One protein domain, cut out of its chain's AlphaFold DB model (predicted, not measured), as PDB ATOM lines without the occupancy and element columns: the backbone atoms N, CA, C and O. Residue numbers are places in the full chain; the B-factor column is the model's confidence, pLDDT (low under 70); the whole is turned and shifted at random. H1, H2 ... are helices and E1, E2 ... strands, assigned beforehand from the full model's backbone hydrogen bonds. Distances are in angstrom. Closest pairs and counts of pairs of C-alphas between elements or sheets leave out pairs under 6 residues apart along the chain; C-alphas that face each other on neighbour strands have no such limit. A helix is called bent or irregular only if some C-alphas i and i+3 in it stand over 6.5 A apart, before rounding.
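What this domain is: This is residues 3 to 118 of the 133 residues of an uncharacterized protein of Solirubrobacterales bacterium (UniProt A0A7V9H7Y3). One very long helix, H1, sticks out as a free arm with its residues 3 to 25 from a small compact head. In the head, H1's residues 33 to 43 pack on a small sheet of three strands, with the shorter helices H2 and H3 and two long unnamed stretches around them. The printed part has 116 residues; three named helices come first, H1 H2 H3, then three named strands, E1 E2 E3, in a sheet of order E1 E3 E2, antiparallel throughout. The class is mixed, helices and strands; the whole is loose, with a radius of gyration of the C-alphas of 19.1 A, and spans 69 by 24 by 23 A, the arm making the length.

Where its parts are: H1, residues 3 to 43, begins at C-alpha 3 at (38.527, 19.290, -59.002) and is 61.7 A long. H2 is residues 45 to 49, 5.9 A. H3, residues 58 to 68, 15.6 A, is irregular: C-alphas 59 and 62 are 7.5 A apart. E1 is residues 84 to 88, 13.4 A; E2 is residues 105 to 110, 15.4 A; E3, residues 113 to 117, 13.6 A, ends at C-alpha 117 at (98.093, 0.821, -39.926).

How they stand to each other: H1 is on the sheet and only just at the sheet's level, at a height of 3.7 A; C-alphas 40 and 110 are its closest to E2, 5.9 A. With residues 34 to 41 alone H1 touches H3, closest C-alphas 38 and 67 at 7.0 A, at a steep tilt of 47 degrees, the same way. H2 and H3 only graze the sheet. E1 and E3 are antiparallel, N 85 to O 116 being 2.8 A; E2 and E3 form a hairpin, N 115 to O 108 being 2.8 A. Every O i to N i+4 pair is within hydrogen-bond range in H2, 31 of 37 in H1 and 5 of 7 in H3.

The domain as a whole: The C-alphas farthest apart, of Val 3 and Ala 50, are 69.8 A apart. The printed part has no cut; the links H3 to E1 and E1 to E2 are long. Residues 3 to 17 and 90 to 99 have pLDDT under 70.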
ATOM      1  N   VAL A   3      37.701  20.409 -58.521       52.59
ATOM      2  CA  VAL A   3      38.527  19.290 -59.002       52.59
ATOM      3  C   VAL A   3      39.990  19.702 -59.246       52.59
ATOM      4  O   VAL A   3      40.894  18.891 -59.073       52.59
ATOM      5  N   ALA A   4      40.256  20.976 -59.559       48.28
ATOM      6  CA  ALA A   4      41.618  21.465 -59.795       48.28
ATOM      7  C   ALA A   4      42.461  21.578 -58.505       48.28
ATOM      8  O   ALA A   4      43.684  21.480 -58.558       48.28
ATOM      9  N   ALA A   5      41.821  21.735 -57.339       50.28
ATOM     10  CA  ALA A   5      42.511  21.858 -56.053       50.28
ATOM     11  C   ALA A   5      42.948  20.497 -55.471       50.28
ATOM     12  O   ALA A   5      43.971  20.420 -54.793       50.28
ATOM     13  N   GLY A   6      42.218  19.414 -55.766       47.28
ATOM     14  CA  GLY A   6      42.536  18.072 -55.257       47.28
ATOM     15  C   GLY A   6      43.804  17.457 -55.862       47.28
ATOM     16  O   GLY A   6      44.517  16.719 -55.186       47.28
ATOM     17  N   ILE A   7      44.130  17.803 -57.111       53.19
ATOM     18  CA  ILE A   7      45.302  17.259 -57.815       53.19
ATOM     19  C   ILE A   7      46.605  17.852 -57.255       53.19
ATOM     20  O   ILE A   7      47.580  17.124 -57.084       53.19
ATOM     21  N   LEU A   8      46.613  19.136 -56.874       50.25
ATOM     22  CA  LEU A   8      47.818  19.811 -56.373       50.25
ATOM     23  C   LEU A   8      48.285  19.271 -55.004       50.25
ATOM     24  O   LEU A   8      49.485  19.176 -54.753       50.25
ATOM     25  N   VAL A   9      47.353  18.873 -54.130       53.59
ATOM     26  CA  VAL A   9      47.663  18.339 -52.787       53.59
ATOM     27  C   VAL A   9      48.272  16.933 -52.863       53.59
ATOM     28  O   VAL A   9      49.209  16.619 -52.126       53.59
ATOM     29  N   LEU A  10      47.810  16.100 -53.801       52.66
ATOM     30  CA  LEU A  10      48.352  14.753 -54.024       52.66
ATOM     31  C   LEU A  10      49.775  14.779 -54.600       52.66
ATOM     32  O   LEU A  10      50.597  13.938 -54.231       52.66
ATOM     33  N   SER A  11      50.105  15.763 -55.441       51.94
ATOM     34  CA  SER A  11      51.458  15.909 -55.995       51.94
ATOM     35  C   SER A  11      52.495  16.282 -54.927       51.94
ATOM     36  O   SER A  11      53.599  15.736 -54.928       51.94
ATOM     37  N   VAL A  12      52.140  17.150 -53.974       56.44
ATOM     38  CA  VAL A  12      53.031  17.521 -52.857       56.44
ATOM     39  C   VAL A  12      53.208  16.350 -51.882       56.44
ATOM     40  O   VAL A  12      54.318  16.104 -51.411       56.44
ATOM     41  N   ALA A  13      52.149  15.572 -51.632       55.31
ATOM     42  CA  ALA A  13      52.214  14.398 -50.759       55.31
ATOM     43  C   ALA A  13      53.060  13.251 -51.353       55.31
ATOM     44  O   ALA A  13      53.856  12.641 -50.636       55.31
ATOM     45  N   GLY A  14      52.944  12.985 -52.660       56.38
ATOM     46  CA  GLY A  14      53.720  11.939 -53.341       56.38
ATOM     47  C   GLY A  14      55.220  12.244 -53.416       56.38
ATOM     48  O   GLY A  14      56.043  11.366 -53.158       56.38
ATOM     49  N   LEU A  15      55.585  13.502 -53.696       57.03
ATOM     50  CA  LEU A  15      56.986  13.948 -53.710       57.03
ATOM     51  C   LEU A  15      57.587  14.007 -52.293       57.03
ATOM     52  O   LEU A  15      58.764  13.698 -52.107       57.03
ATOM     53  N   GLY A  16      56.776  14.335 -51.282       60.56
ATOM     54  CA  GLY A  16      57.194  14.331 -49.879       60.56
ATOM     55  C   GLY A  16      57.499  12.933 -49.336       60.56
ATOM     56  O   GLY A  16      58.480  12.761 -48.612       60.56
ATOM     57  N   ALA A  17      56.713  11.919 -49.713       65.44
ATOM     58  CA  ALA A  17      56.881  10.555 -49.207       65.44
ATOM     59  C   ALA A  17      58.224   9.920 -49.623       65.44
ATOM     60  O   ALA A  17      58.887   9.292 -48.795       65.44
ATOM     61  N   GLY A  18      58.661  10.123 -50.871       72.75
ATOM     62  CA  GLY A  18      59.955   9.627 -51.355       72.75
ATOM     63  C   GLY A  18      61.140  10.277 -50.632       72.75
ATOM     64  O   GLY A  18      62.005   9.581 -50.104       72.75
ATOM     65  N   ALA A  19      61.123  11.608 -50.509       74.69
ATOM     66  CA  ALA A  19      62.169  12.352 -49.806       74.69
ATOM     67  C   ALA A  19      62.267  11.968 -48.316       74.69
ATOM     68  O   ALA A  19      63.366  11.901 -47.762       74.69
ATOM     69  N   LEU A  20      61.135  11.671 -47.669       78.19
ATOM     70  CA  LEU A  20      61.105  11.223 -46.275       78.19
ATOM     71  C   LEU A  20      61.733   9.829 -46.107       78.19
ATOM     72  O   LEU A  20      62.497   9.587 -45.169       78.19
ATOM     73  N   LEU A  21      61.444   8.907 -47.029       80.75
ATOM     74  CA  LEU A  21      62.040   7.570 -47.026       80.75
ATOM     75  C   LEU A  21      63.559   7.628 -47.229       80.75
ATOM     76  O   LEU A  21      64.299   6.924 -46.544       80.75
ATOM     77  N   ASP A  22      64.048   8.509 -48.095       81.81
ATOM     78  CA  ASP A  22      65.490   8.657 -48.298       81.81
ATOM     79  C   ASP A  22      66.176   9.319 -47.095       81.81
ATOM     80  O   ASP A  22      67.250   8.880 -46.672       81.81
ATOM     81  N   GLN A  23      65.526  10.295 -46.451       81.81
ATOM     82  CA  GLN A  23      66.018  10.870 -45.197       81.81
ATOM     83  C   GLN A  23      66.093   9.831 -44.071       81.81
ATOM     84  O   GLN A  23      67.106   9.759 -43.371       81.81
ATOM     85  N   THR A  24      65.060   9.004 -43.897       85.88
ATOM     86  CA  THR A  24      65.060   7.958 -42.858       85.88
ATOM     87  C   THR A  24      66.135   6.903 -43.112       85.88
ATOM     88  O   THR A  24      66.856   6.542 -42.178       85.88
ATOM     89  N   ARG A  25      66.337   6.475 -44.366       84.75
ATOM     90  CA  ARG A  25      67.449   5.581 -44.738       84.75
ATOM     91  C   ARG A  25      68.803   6.209 -44.430       84.75
ATOM     92  O   ARG A  25      69.641   5.566 -43.801       84.75
ATOM     93  N   ALA A  26      69.007   7.473 -44.800       80.69
ATOM     94  CA  ALA A  26      70.252   8.181 -44.518       80.69
ATOM     95  C   ALA A  26      70.536   8.279 -43.007       80.69
ATOM     96  O   ALA A  26      71.680   8.111 -42.577       80.69
ATOM     97  N   VAL A  27      69.508   8.509 -42.183       85.56
ATOM     98  CA  VAL A  27      69.634   8.496 -40.715       85.56
ATOM     99  C   VAL A  27      69.979   7.096 -40.201       85.56
ATOM    100  O   VAL A  27      70.913   6.968 -39.406       85.56
ATOM    101  N   GLY A  28      69.301   6.055 -40.692       85.81
ATOM    102  CA  GLY A  28      69.595   4.660 -40.347       85.81
ATOM    103  C   GLY A  28      71.048   4.287 -40.639       85.81
ATOM    104  O   GLY A  28      71.763   3.810 -39.758       85.81
ATOM    105  N   HIS A  29      71.548   4.642 -41.823       83.31
ATOM    106  CA  HIS A  29      72.940   4.396 -42.194       83.31
ATOM    107  C   HIS A  29      73.950   5.135 -41.316       83.31
ATOM    108  O   HIS A  29      75.008   4.581 -41.005       83.31
ATOM    109  N   ARG A  30      73.648   6.361 -40.875       82.62
ATOM    110  CA  ARG A  30      74.508   7.072 -39.914       82.62
ATOM    111  C   ARG A  30      74.529   6.369 -38.559       82.62
ATOM    112  O   ARG A  30      75.602   6.263 -37.968       82.62
ATOM    113  N   ALA A  31      73.387   5.869 -38.090       87.94
ATOM    114  CA  ALA A  31      73.299   5.121 -36.839       87.94
ATOM    115  C   ALA A  31      74.088   3.803 -36.907       87.94
ATOM    116  O   ALA A  31      74.886   3.514 -36.012       87.94
ATOM    117  N   ASP A  32      73.949   3.044 -37.992       88.62
ATOM    118  CA  ASP A  32      74.678   1.786 -38.181       88.62
ATOM    119  C   ASP A  32      76.177   2.015 -38.380       88.62
ATOM    120  O   ASP A  32      76.999   1.320 -37.781       88.62
ATOM    121  N   SER A  33      76.553   3.047 -39.140       87.88
ATOM    122  CA  SER A  33      77.951   3.460 -39.256       87.88
ATOM    123  C   SER A  33      78.517   3.849 -37.890       87.88
ATOM    124  O   SER A  33      79.640   3.468 -37.565       87.88
ATOM    125  N   ARG A  34      77.745   4.538 -37.042       90.56
ATOM    126  CA  ARG A  34      78.188   4.888 -35.691       90.56
ATOM    127  C   ARG A  34      78.424   3.651 -34.825       90.56
ATOM    128  O   ARG A  34      79.495   3.538 -34.235       90.56
ATOM    129  N   ARG A  35      77.489   2.697 -34.823       93.31
ATOM    130  CA  ARG A  35      77.655   1.412 -34.121       93.31
ATOM    131  C   ARG A  35      78.885   0.657 -34.621       93.31
ATOM    132  O   ARG A  35      79.678   0.170 -33.820       93.31
ATOM    133  N   GLY A  36      79.083   0.602 -35.937       93.06
ATOM    134  CA  GLY A  36      80.255  -0.038 -36.530       93.06
ATOM    135  C   GLY A  36      81.576   0.616 -36.114       93.06
ATOM    136  O   GLY A  36      82.556  -0.093 -35.876       93.06
ATOM    137  N   LEU A  37      81.590   1.946 -35.959       94.38
ATOM    138  CA  LEU A  37      82.762   2.687 -35.488       94.38
ATOM    139  C   LEU A  37      83.130   2.287 -34.057       94.38
ATOM    140  O   LEU A  37      84.296   2.017 -33.771       94.38
ATOM    141  N   ASP A  38      82.145   2.217 -33.168       95.19
ATOM    142  CA  ASP A  38      82.390   1.854 -31.772       95.19
ATOM    143  C   ASP A  38      82.929   0.416 -31.672       95.19
ATOM    144  O   ASP A  38      83.910   0.163 -30.964       95.19
ATOM    145  N   VAL A  39      82.387  -0.514 -32.471       95.62
ATOM    146  CA  VAL A  39      82.871  -1.903 -32.517       95.62
ATOM    147  C   VAL A  39      84.304  -1.995 -33.056       95.62
ATOM    148  O   VAL A  39      85.137  -2.686 -32.458       95.62
ATOM    149  N   ILE A  40      84.635  -1.318 -34.165       95.06
ATOM    150  CA  ILE A  40      85.998  -1.397 -34.717       95.06
ATOM    151  C   ILE A  40      87.021  -0.733 -33.790       95.06
ATOM    152  O   ILE A  40      88.123  -1.263 -33.634       95.06
ATOM    153  N   VAL A  41      86.668   0.375 -33.129       95.00
ATOM    154  CA  VAL A  41      87.548   1.043 -32.160       95.00
ATOM    155  C   VAL A  41      87.785   0.157 -30.941       95.00
ATOM    156  O   VAL A  41      88.935   0.017 -30.519       95.00
ATOM    157  N   ALA A  42      86.745  -0.490 -30.410       94.88
ATOM    158  CA  ALA A  42      86.888  -1.433 -29.305       94.88
ATOM    159  C   ALA A  42      87.809  -2.606 -29.687       94.88
ATOM    160  O   ALA A  42      88.779  -2.894 -28.982       94.88
ATOM    161  N   ARG A  43      87.574  -3.223 -30.853       92.94
ATOM    162  CA  ARG A  43      88.369  -4.354 -31.361       92.94
ATOM    163  C   ARG A  43      89.821  -3.975 -31.652       92.94
ATOM    164  O   ARG A  43      90.727  -4.780 -31.441       92.94
ATOM    165  N   ALA A  44      90.055  -2.768 -32.158       93.19
ATOM    166  CA  ALA A  44      91.362  -2.328 -32.628       93.19
ATOM    167  C   ALA A  44      92.020  -1.258 -31.745       93.19
ATOM    168  O   ALA A  44      92.954  -0.579 -32.185       93.19
ATOM    169  N   ARG A  45      91.602  -1.153 -30.477       92.12
ATOM    170  CA  ARG A  45      92.159  -0.206 -29.498       92.12
ATOM    171  C   ARG A  45      93.686  -0.283 -29.419       92.12
ATOM    172  O   ARG A  45      94.357   0.742 -29.374       92.12
ATOM    173  N   GLY A  46      94.242  -1.496 -29.462       90.25
ATOM    174  CA  GLY A  46      95.687  -1.731 -29.454       90.25
ATOM    175  C   GLY A  46      96.414  -1.128 -30.667       90.25
ATOM    176  O   GLY A  46      97.281  -0.278 -30.473       90.25
ATOM    177  N   PRO A  47      96.095  -1.553 -31.905       91.44
ATOM    178  CA  PRO A  47      96.661  -0.970 -33.121       91.44
ATOM    179  C   PRO A  47      96.461   0.548 -33.252       91.44
ATOM    180  O   PRO A  47      97.398   1.238 -33.640       91.44
ATOM    181  N   ILE A  48      95.283   1.072 -32.891       92.25
ATOM    182  CA  ILE A  48      95.000   2.518 -32.913       92.25
ATOM    183  C   ILE A  48      95.899   3.256 -31.913       92.25
ATOM    184  O   ILE A  48      96.535   4.242 -32.275       92.25
ATOM    185  N   GLY A  49      96.009   2.752 -30.679       90.62
ATOM    186  CA  GLY A  49      96.854   3.345 -29.638       90.62
ATOM    187  C   GLY A  49      98.358   3.261 -29.925       90.62
ATOM    188  O   GLY A  49      99.121   4.082 -29.426       90.62
ATOM    189  N   ALA A  50      98.795   2.312 -30.757       89.19
ATOM    190  CA  ALA A  50     100.191   2.192 -31.186       89.19
ATOM    191  C   ALA A  50     100.598   3.230 -32.251       89.19
ATOM    192  O   ALA A  50     101.777   3.333 -32.597       89.19
ATOM    193  N   CYS A  51      99.637   3.982 -32.789       90.44
ATOM    194  CA  CYS A  51      99.860   4.987 -33.813       90.44
ATOM    195  C   CYS A  51      99.789   6.401 -33.225       90.44
ATOM    196  O   CYS A  51      98.805   6.742 -32.571       90.44
ATOM    197  N   PRO A  52     100.769   7.282 -33.507       90.50
ATOM    198  CA  PRO A  52     100.728   8.656 -33.002       90.50
ATOM    199  C   PRO A  52      99.619   9.486 -33.661       90.50
ATOM    200  O   PRO A  52      99.203  10.509 -33.122       90.50
ATOM    201  N   ARG A  53      99.158   9.072 -34.846       92.44
ATOM    202  CA  ARG A  53      98.177   9.787 -35.661       92.44
ATOM    203  C   ARG A  53      97.099   8.834 -36.147       92.44
ATOM    204  O   ARG A  53      97.398   7.709 -36.546       92.44
ATOM    205  N   VAL A  54      95.869   9.329 -36.175       93.56
ATOM    206  CA  VAL A  54      94.725   8.672 -36.809       93.56
ATOM    207  C   VAL A  54      94.275   9.532 -37.985       93.56
ATOM    208  O   VAL A  54      94.376  10.762 -37.941       93.56
ATOM    209  N   ARG A  55      93.853   8.881 -39.064       93.38
ATOM    210  CA  ARG A  55      93.356   9.496 -40.292       93.38
ATOM    211  C   ARG A  55      92.046   8.849 -40.695       93.38
ATOM    212  O   ARG A  55      91.843   7.663 -40.462       93.38
ATOM    213  N   THR A  56      91.162   9.626 -41.287       92.06
ATOM    214  CA  THR A  56      89.862   9.192 -41.783       92.06
ATOM    215  C   THR A  56      89.386  10.149 -42.874       92.06
ATOM    216  O   THR A  56      90.080  11.101 -43.228       92.06
ATOM    217  N   SER A  57      88.221   9.889 -43.452       88.31
ATOM    218  CA  SER A  57      87.633  10.769 -44.462       88.31
ATOM    219  C   SER A  57      87.025  12.030 -43.830       88.31
ATOM    220  O   SER A  57      86.616  12.031 -42.666       88.31
ATOM    221  N   THR A  58      86.927  13.119 -44.601       87.75
ATOM    222  CA  THR A  58      86.304  14.375 -44.138       87.75
ATOM    223  C   THR A  58      84.893  14.175 -43.563       87.75
ATOM    224  O   THR A  58      84.642  14.727 -42.495       87.75
ATOM    225  N   PRO A  59      83.994  13.366 -44.162       87.31
ATOM    226  CA  PRO A  59      82.665  13.128 -43.589       87.31
ATOM    227  C   PRO A  59      82.684  12.410 -42.230       87.31
ATOM    228  O   PRO A  59      81.767  12.565 -41.431       87.31
ATOM    229  N   GLN A  60      83.728  11.627 -41.946       89.00
ATOM    230  CA  GLN A  60      83.820  10.778 -40.752       89.00
ATOM    231  C   GLN A  60      84.631  11.412 -39.617       89.00
ATOM    232  O   GLN A  60      84.583  10.926 -38.485       89.00
ATOM    233  N   ARG A  61      85.360  12.506 -39.879       91.38
ATOM    234  CA  ARG A  61      86.305  13.102 -38.920       91.38
ATOM    235  C   ARG A  61      85.678  13.458 -37.573       91.38
ATOM    236  O   ARG A  61      86.305  13.200 -36.556       91.38
ATOM    237  N   SER A  62      84.453  13.985 -37.548       92.00
ATOM    238  CA  SER A  62      83.782  14.373 -36.297       92.00
ATOM    239  C   SER A  62      83.391  13.162 -35.460       92.00
ATOM    240  O   SER A  62      83.626  13.139 -34.256       92.00
ATOM    241  N   ALA A  63      82.873  12.118 -36.110       92.25
ATOM    242  CA  ALA A  63      82.541  10.866 -35.447       92.25
ATOM    243  C   ALA A  63      83.799  10.205 -34.856       92.25
ATOM    244  O   ALA A  63      83.803   9.807 -33.691       92.25
ATOM    245  N   VAL A  64      84.879  10.128 -35.637       93.62
ATOM    246  CA  VAL A  64      86.150   9.533 -35.199       93.62
ATOM    247  C   VAL A  64      86.813  10.360 -34.095       93.62
ATOM    248  O   VAL A  64      87.285   9.776 -33.124       93.62
ATOM    249  N   ALA A  65      86.818  11.693 -34.210       95.25
ATOM    250  CA  ALA A  65      87.321  12.605 -33.179       95.25
ATOM    251  C   ALA A  65      86.646  12.350 -31.831       95.25
ATOM    252  O   ALA A  65      87.332  12.104 -30.845       95.25
ATOM    253  N   TRP A  66      85.310  12.330 -31.818       95.44
ATOM    254  CA  TRP A  66      84.535  12.088 -30.604       95.44
ATOM    255  C   TRP A  66      84.788  10.695 -30.021       95.44
ATOM    256  O   TRP A  66      85.049  10.563 -28.833       95.44
ATOM    257  N   THR A  67      84.746   9.638 -30.843       95.44
ATOM    258  CA  THR A  67      84.931   8.257 -30.349       95.44
ATOM    259  C   THR A  67      86.332   8.014 -29.786       95.44
ATOM    260  O   THR A  67      86.496   7.210 -28.871       95.44
ATOM    261  N   LEU A  68      87.354   8.671 -30.339       94.38
ATOM    262  CA  LEU A  68      88.742   8.495 -29.910       94.38
ATOM    263  C   LEU A  68      89.212   9.535 -28.890       94.38
ATOM    264  O   LEU A  68      90.375   9.460 -28.490       94.38
ATOM    265  N   ASP A  69      88.349  10.485 -28.521       94.00
ATOM    266  CA  ASP A  69      88.687  11.663 -27.717       94.00
ATOM    267  C   ASP A  69      89.927  12.400 -28.268       94.00
ATOM    268  O   ASP A  69      90.980  12.527 -27.640       94.00
ATOM    269  N   ARG A  70      89.854  12.789 -29.548       90.25
ATOM    270  CA  ARG A  70      90.932  13.478 -30.279       90.25
ATOM    271  C   ARG A  70      90.419  14.762 -30.908       90.25
ATOM    272  O   ARG A  70      89.280  14.843 -31.352       90.25
ATOM    273  N   GLY A  71      91.310  15.740 -31.053       91.62
ATOM    274  CA  GLY A  71      91.022  16.940 -31.831       91.62
ATOM    275  C   GLY A  71      90.690  16.623 -33.295       91.62
ATOM    276  O   GLY A  71      91.233  15.693 -33.891       91.62
ATOM    277  N   LEU A  72      89.823  17.446 -33.888       92.56
ATOM    278  CA  LEU A  72      89.448  17.370 -35.304       92.56
ATOM    279  C   LEU A  72      90.614  17.640 -36.262       92.56
ATOM    280  O   LEU A  72      90.586  17.208 -37.419       92.56
ATOM    281  N   ALA A  73      91.614  18.384 -35.785       87.56
ATOM    282  CA  ALA A  73      92.781  18.753 -36.559       87.56
ATOM    283  C   ALA A  73      93.470  17.501 -37.110       87.56
ATOM    284  O   ALA A  73      93.659  16.495 -36.428       87.56
ATOM    285  N   ASP A  74      93.854  17.578 -38.377       86.31
ATOM    286  CA  ASP A  74      94.636  16.575 -39.090       86.31
ATOM    287  C   ASP A  74      93.951  15.239 -39.398       86.31
ATOM    288  O   ASP A  74      94.519  14.460 -40.167       86.31
ATOM    289  N   LEU A  75      92.756  14.957 -38.873       89.75
ATOM    290  CA  LEU A  75      92.068  13.681 -39.108       89.75
ATOM    291  C   LEU A  75      91.797  13.414 -40.592       89.75
ATOM    292  O   LEU A  75      91.869  12.268 -41.011       89.75
ATOM    293  N   ASN A  76      91.546  14.442 -41.397       88.50
ATOM    294  CA  ASN A  76      91.276  14.308 -42.831       88.50
ATOM    295  C   ASN A  76      92.486  14.608 -43.731       88.50
ATOM    296  O   ASN A  76      92.340  14.671 -44.950       88.50
ATOM    297  N   ARG A  77      93.681  14.820 -43.160       88.56
ATOM    298  CA  ARG A  77      94.895  15.004 -43.967       88.56
ATOM    299  C   ARG A  77      95.257  13.698 -44.685       88.56
ATOM    300  O   ARG A  77      95.000  12.621 -44.140       88.56
ATOM    301  N   PRO A  78      95.931  13.770 -45.846       88.31
ATOM    302  CA  PRO A  78      96.464  12.586 -46.506       88.31
ATOM    303  C   PRO A  78      97.278  11.714 -45.534       88.31
ATOM    304  O   PRO A  78      98.072  12.249 -44.743       88.31
ATOM    305  N   PRO A  79      97.084  10.385 -45.548       87.81
ATOM    306  CA  PRO A  79      97.773   9.505 -44.624       87.81
ATOM    307  C   PRO A  79      99.269   9.453 -44.936       87.81
ATOM    308  O   PRO A  79      99.684   9.185 -46.059       87.81
ATOM    309  N   LYS A  80     100.090   9.701 -43.913       89.94
ATOM    310  CA  LYS A  80     101.547   9.530 -43.938       89.94
ATOM    311  C   LYS A  80     101.945   8.682 -42.739       89.94
ATOM    312  O   LYS A  80     101.468   8.938 -41.631       89.94
ATOM    313  N   ALA A  81     102.780   7.669 -42.959       89.62
ATOM    314  CA  ALA A  81     103.306   6.850 -41.875       89.62
ATOM    315  C   ALA A  81     104.149   7.711 -40.906       89.62
ATOM    316  O   ALA A  81     104.814   8.643 -41.363       89.62
ATOM    317  N   PRO A  82     104.153   7.424 -39.591       92.06
ATOM    318  CA  PRO A  82     103.346   6.419 -38.897       92.06
ATOM    319  C   PRO A  82     101.926   6.921 -38.584       92.06
ATOM    320  O   PRO A  82     101.744   7.921 -37.887       92.06
ATOM    321  N   ALA A  83     100.905   6.205 -39.061       92.19
ATOM    322  CA  ALA A  83      99.508   6.506 -38.756       92.19
ATOM    323  C   ALA A  83      98.605   5.263 -38.823       92.19
ATOM    324  O   ALA A  83      98.947   4.250 -39.440       92.19
ATOM    325  N   ALA A  84      97.435   5.380 -38.202       93.19
ATOM    326  CA  ALA A  84      96.275   4.525 -38.408       93.19
ATOM    327  C   ALA A  84      95.295   5.222 -39.364       93.19
ATOM    328  O   ALA A  84      95.103   6.433 -39.268       93.19
ATOM    329  N   VAL A  85      94.665   4.475 -40.263       93.44
ATOM    330  CA  VAL A  85      93.650   4.964 -41.203       93.44
ATOM    331  C   VAL A  85      92.356   4.207 -40.946       93.44
ATOM    332  O   VAL A  85      92.294   3.003 -41.185       93.44
ATOM    333  N   LEU A  86      91.344   4.916 -40.451       92.44
ATOM    334  CA  LEU A  86      89.978   4.436 -40.272       92.44
ATOM    335  C   LEU A  86      89.133   4.856 -41.471       92.44
ATOM    336  O   LEU A  86      89.001   6.046 -41.767       92.44
ATOM    337  N   ARG A  87      88.538   3.878 -42.142       89.00
ATOM    338  CA  ARG A  87      87.702   4.069 -43.328       89.00
ATOM    339  C   ARG A  87      86.330   3.484 -43.038       89.00
ATOM    340  O   ARG A  87      86.274   2.330 -42.637       89.00
ATOM    341  N   ALA A  88      85.247   4.214 -43.277       87.19
ATOM    342  CA  ALA A  88      83.941   3.575 -43.447       87.19
ATOM    343  C   ALA A  88      83.608   3.451 -44.933       87.19
ATOM    344  O   ALA A  88      83.788   4.419 -45.678       87.19
ATOM    345  N   ARG A  89      83.130   2.269 -45.338       75.88
ATOM    346  CA  ARG A  89      82.633   1.936 -46.675       75.88
ATOM    347  C   ARG A  89      81.630   2.997 -47.131       75.88
ATOM    348  O   ARG A  89      80.837   3.465 -46.312       75.88
ATOM    349  N   PRO A  90      81.696   3.429 -48.400       65.62
ATOM    350  CA  PRO A  90      80.830   4.495 -48.857       65.62
ATOM    351  C   PRO A  90      79.398   3.967 -48.943       65.62
ATOM    352  O   PRO A  90      79.168   2.875 -49.454       65.62
ATOM    353  N   PHE A  91      78.453   4.757 -48.444       57.28
ATOM    354  CA  PHE A  91      77.025   4.486 -48.592       57.28
ATOM    355  C   PHE A  91      76.529   4.820 -50.017       57.28
ATOM    356  O   PHE A  91      75.670   4.128 -50.541       57.28
ATOM    357  N   GLU A  92      77.151   5.800 -50.687       52.59
ATOM    358  CA  GLU A  92      76.734   6.320 -52.007       52.59
ATOM    359  C   GLU A  92      77.869   6.263 -53.055       52.59
ATOM    360  O   GLU A  92      78.099   7.205 -53.805       52.59
ATOM    361  N   GLY A  93      78.674   5.193 -53.074       52.41
ATOM    362  CA  GLY A  93      79.677   4.965 -54.137       52.41
ATOM    363  C   GLY A  93      80.883   5.929 -54.195       52.41
ATOM    364  O   GLY A  93      81.683   5.858 -55.122       52.41
ATOM    365  N   GLY A  94      81.053   6.825 -53.217       52.81
ATOM    366  CA  GLY A  94      82.004   7.941 -53.301       52.81
ATOM    367  C   GLY A  94      83.495   7.634 -53.057       52.81
ATOM    368  O   GLY A  94      83.884   7.043 -52.047       52.81
ATOM    369  N   LEU A  95      84.326   8.216 -53.932       50.00
ATOM    370  CA  LEU A  95      85.799   8.332 -53.971       50.00
ATOM    371  C   LEU A  95      86.452   9.084 -52.780       50.00
ATOM    372  O   LEU A  95      87.618   9.464 -52.841       50.00
ATOM    373  N   LEU A  96      85.718   9.340 -51.692       56.66
ATOM    374  CA  LEU A  96      86.133  10.248 -50.607       56.66
ATOM    375  C   LEU A  96      86.904   9.570 -49.467       56.66
ATOM    376  O   LEU A  96      87.251  10.214 -48.472       56.66
ATOM    377  N   GLN A  97      87.161   8.269 -49.575       63.53
ATOM    378  CA  GLN A  97      88.015   7.597 -48.607       63.53
ATOM    379  C   GLN A  97      89.478   7.876 -48.930       63.53
ATOM    380  O   GLN A  97      89.881   7.703 -50.082       63.53
ATOM    381  N   PRO A  98      90.303   8.242 -47.935       62.50
ATOM    382  CA  PRO A  98      91.734   8.274 -48.160       62.50
ATOM    383  C   PRO A  98      92.170   6.870 -48.611       62.50
ATOM    384  O   PRO A  98      91.831   5.892 -47.929       62.50
ATOM    385  N   PRO A  99      92.899   6.737 -49.736       68.75
ATOM    386  CA  PRO A  99      93.532   5.471 -50.050       68.75
ATOM    387  C   PRO A  99      94.428   5.093 -48.867       68.75
ATOM    388  O   PRO A  99      94.989   5.961 -48.197       68.75
ATOM    389  N   ALA A 100      94.551   3.800 -48.588       72.00
ATOM    390  CA  ALA A 100      95.578   3.293 -47.690       72.00
ATOM    391  C   ALA A 100      96.763   2.852 -48.564       72.00
ATOM    392  O   ALA A 100      96.838   1.671 -48.904       72.00
ATOM    393  N   PRO A 101      97.638   3.776 -49.017       74.69
ATOM    394  CA  PRO A 101      98.773   3.394 -49.843       74.69
ATOM    395  C   PRO A 101      99.730   2.509 -49.034       74.69
ATOM    396  O   PRO A 101      99.693   2.515 -47.801       74.69
ATOM    397  N   PRO A 102     100.648   1.778 -49.673       82.19
ATOM    398  CA  PRO A 102     101.797   1.228 -48.967       82.19
ATOM    399  C   PRO A 102     102.506   2.325 -48.137       82.19
ATOM    400  O   PRO A 102     102.614   3.462 -48.604       82.19
ATOM    401  N   PRO A 103     102.967   2.041 -46.902       89.62
ATOM    402  CA  PRO A 103     103.071   0.728 -46.262       89.62
ATOM    403  C   PRO A 103     101.892   0.369 -45.330       89.62
ATOM    404  O   PRO A 103     102.055  -0.470 -44.442       89.62
ATOM    405  N   PHE A 104     100.721   1.000 -45.470       90.12
ATOM    406  CA  PHE A 104      99.574   0.733 -44.596       90.12
ATOM    407  C   PHE A 104      99.022  -0.680 -44.826       90.12
ATOM    408  O   PHE A 104      98.694  -1.060 -45.946       90.12
ATOM    409  N   ARG A 105      98.902  -1.468 -43.753       90.62
ATOM    410  CA  ARG A 105      98.370  -2.838 -43.792       90.62
ATOM    411  C   ARG A 105      97.027  -2.905 -43.084       90.62
ATOM    412  O   ARG A 105      96.910  -2.398 -41.969       90.62
ATOM    413  N   ALA A 106      96.040  -3.540 -43.709       90.69
ATOM    414  CA  ALA A 106      94.750  -3.803 -43.080       90.69
ATOM    415  C   ALA A 106      94.928  -4.695 -41.840       90.69
ATOM    416  O   ALA A 106      95.671  -5.675 -41.872       90.69
ATOM    417  N   VAL A 107      94.261  -4.339 -40.742       91.69
ATOM    418  CA  VAL A 107      94.339  -5.062 -39.456       91.69
ATOM    419  C   VAL A 107      92.973  -5.422 -38.881       91.69
ATOM    420  O   VAL A 107      92.883  -6.347 -38.077       91.69
ATOM    421  N   ALA A 108      91.912  -4.712 -39.264       91.06
ATOM    422  CA  ALA A 108      90.548  -5.029 -38.857       91.06
ATOM    423  C   ALA A 108      89.543  -4.518 -39.893       91.06
ATOM    424  O   ALA A 108      89.763  -3.473 -40.503       91.06
ATOM    425  N   ALA A 109      88.430  -5.232 -40.040       91.19
ATOM    426  CA  ALA A 109      87.265  -4.796 -40.797       91.19
ATOM    427  C   ALA A 109      85.995  -5.291 -40.093       91.19
ATOM    428  O   ALA A 109      85.890  -6.486 -39.815       91.19
ATOM    429  N   VAL A 110      85.066  -4.392 -39.752       89.75
ATOM    430  CA  VAL A 110      83.817  -4.721 -39.039       89.75
ATOM    431  C   VAL A 110      82.721  -3.723 -39.402       89.75
ATOM    432  O   VAL A 110      82.974  -2.524 -39.383       89.75
ATOM    433  N   ALA A 111      81.505  -4.207 -39.681       85.56
ATOM    434  CA  ALA A 111      80.290  -3.386 -39.805       85.56
ATOM    435  C   ALA A 111      80.465  -2.143 -40.703       85.56
ATOM    436  O   ALA A 111      80.155  -1.016 -40.323       85.56
ATOM    437  N   GLY A 112      81.036  -2.348 -41.892       86.88
ATOM    438  CA  GLY A 112      81.280  -1.267 -42.844       86.88
ATOM    439  C   GLY A 112      82.477  -0.377 -42.511       86.88
ATOM    440  O   GLY A 112      82.708   0.571 -43.246       86.88
ATOM    441  N   TRP A 113      83.267  -0.675 -41.481       91.56
ATOM    442  CA  TRP A 113      84.534  -0.006 -41.187       91.56
ATOM    443  C   TRP A 113      85.740  -0.885 -41.478       91.56
ATOM    444  O   TRP A 113      85.687  -2.103 -41.339       91.56
ATOM    445  N   GLU A 114      86.850  -0.244 -41.819       92.44
ATOM    446  CA  GLU A 114      88.150  -0.851 -42.063       92.44
ATOM    447  C   GLU A 114      89.239  -0.021 -41.380       92.44
ATOM    448  O   GLU A 114      89.214   1.214 -41.389       92.44
ATOM    449  N   LEU A 115      90.209  -0.710 -40.790       92.31
ATOM    450  CA  LEU A 115      91.390  -0.121 -40.180       92.31
ATOM    451  C   LEU A 115      92.635  -0.642 -40.887       92.31
ATOM    452  O   LEU A 115      92.872  -1.852 -40.933       92.31
ATOM    453  N   ALA A 116      93.474   0.284 -41.339       93.19
ATOM    454  CA  ALA A 116      94.827   0.000 -41.793       93.19
ATOM    455  C   ALA A 116      95.855   0.768 -40.956       93.19
ATOM    456  O   ALA A 116      95.592   1.885 -40.513       93.19
ATOM    457  N   VAL A 117      97.035   0.194 -40.733       93.19
ATOM    458  CA  VAL A 117      98.093   0.821 -39.926       93.19
ATOM    459  C   VAL A 117      99.445   0.756 -40.623       93.19
ATOM    460  O   VAL A 117      99.776  -0.230 -41.276       93.19
ATOM    461  N   ALA A 118     100.238   1.807 -40.441       93.50
ATOM    462  CA  ALA A 118     101.627   1.908 -40.886       93.50
ATOM    463  C   ALA A 118     102.553   2.316 -39.727       93.50
ATOM    464  O   ALA A 118     103.457   3.134 -39.888       93.50
TER     465      ALA A 118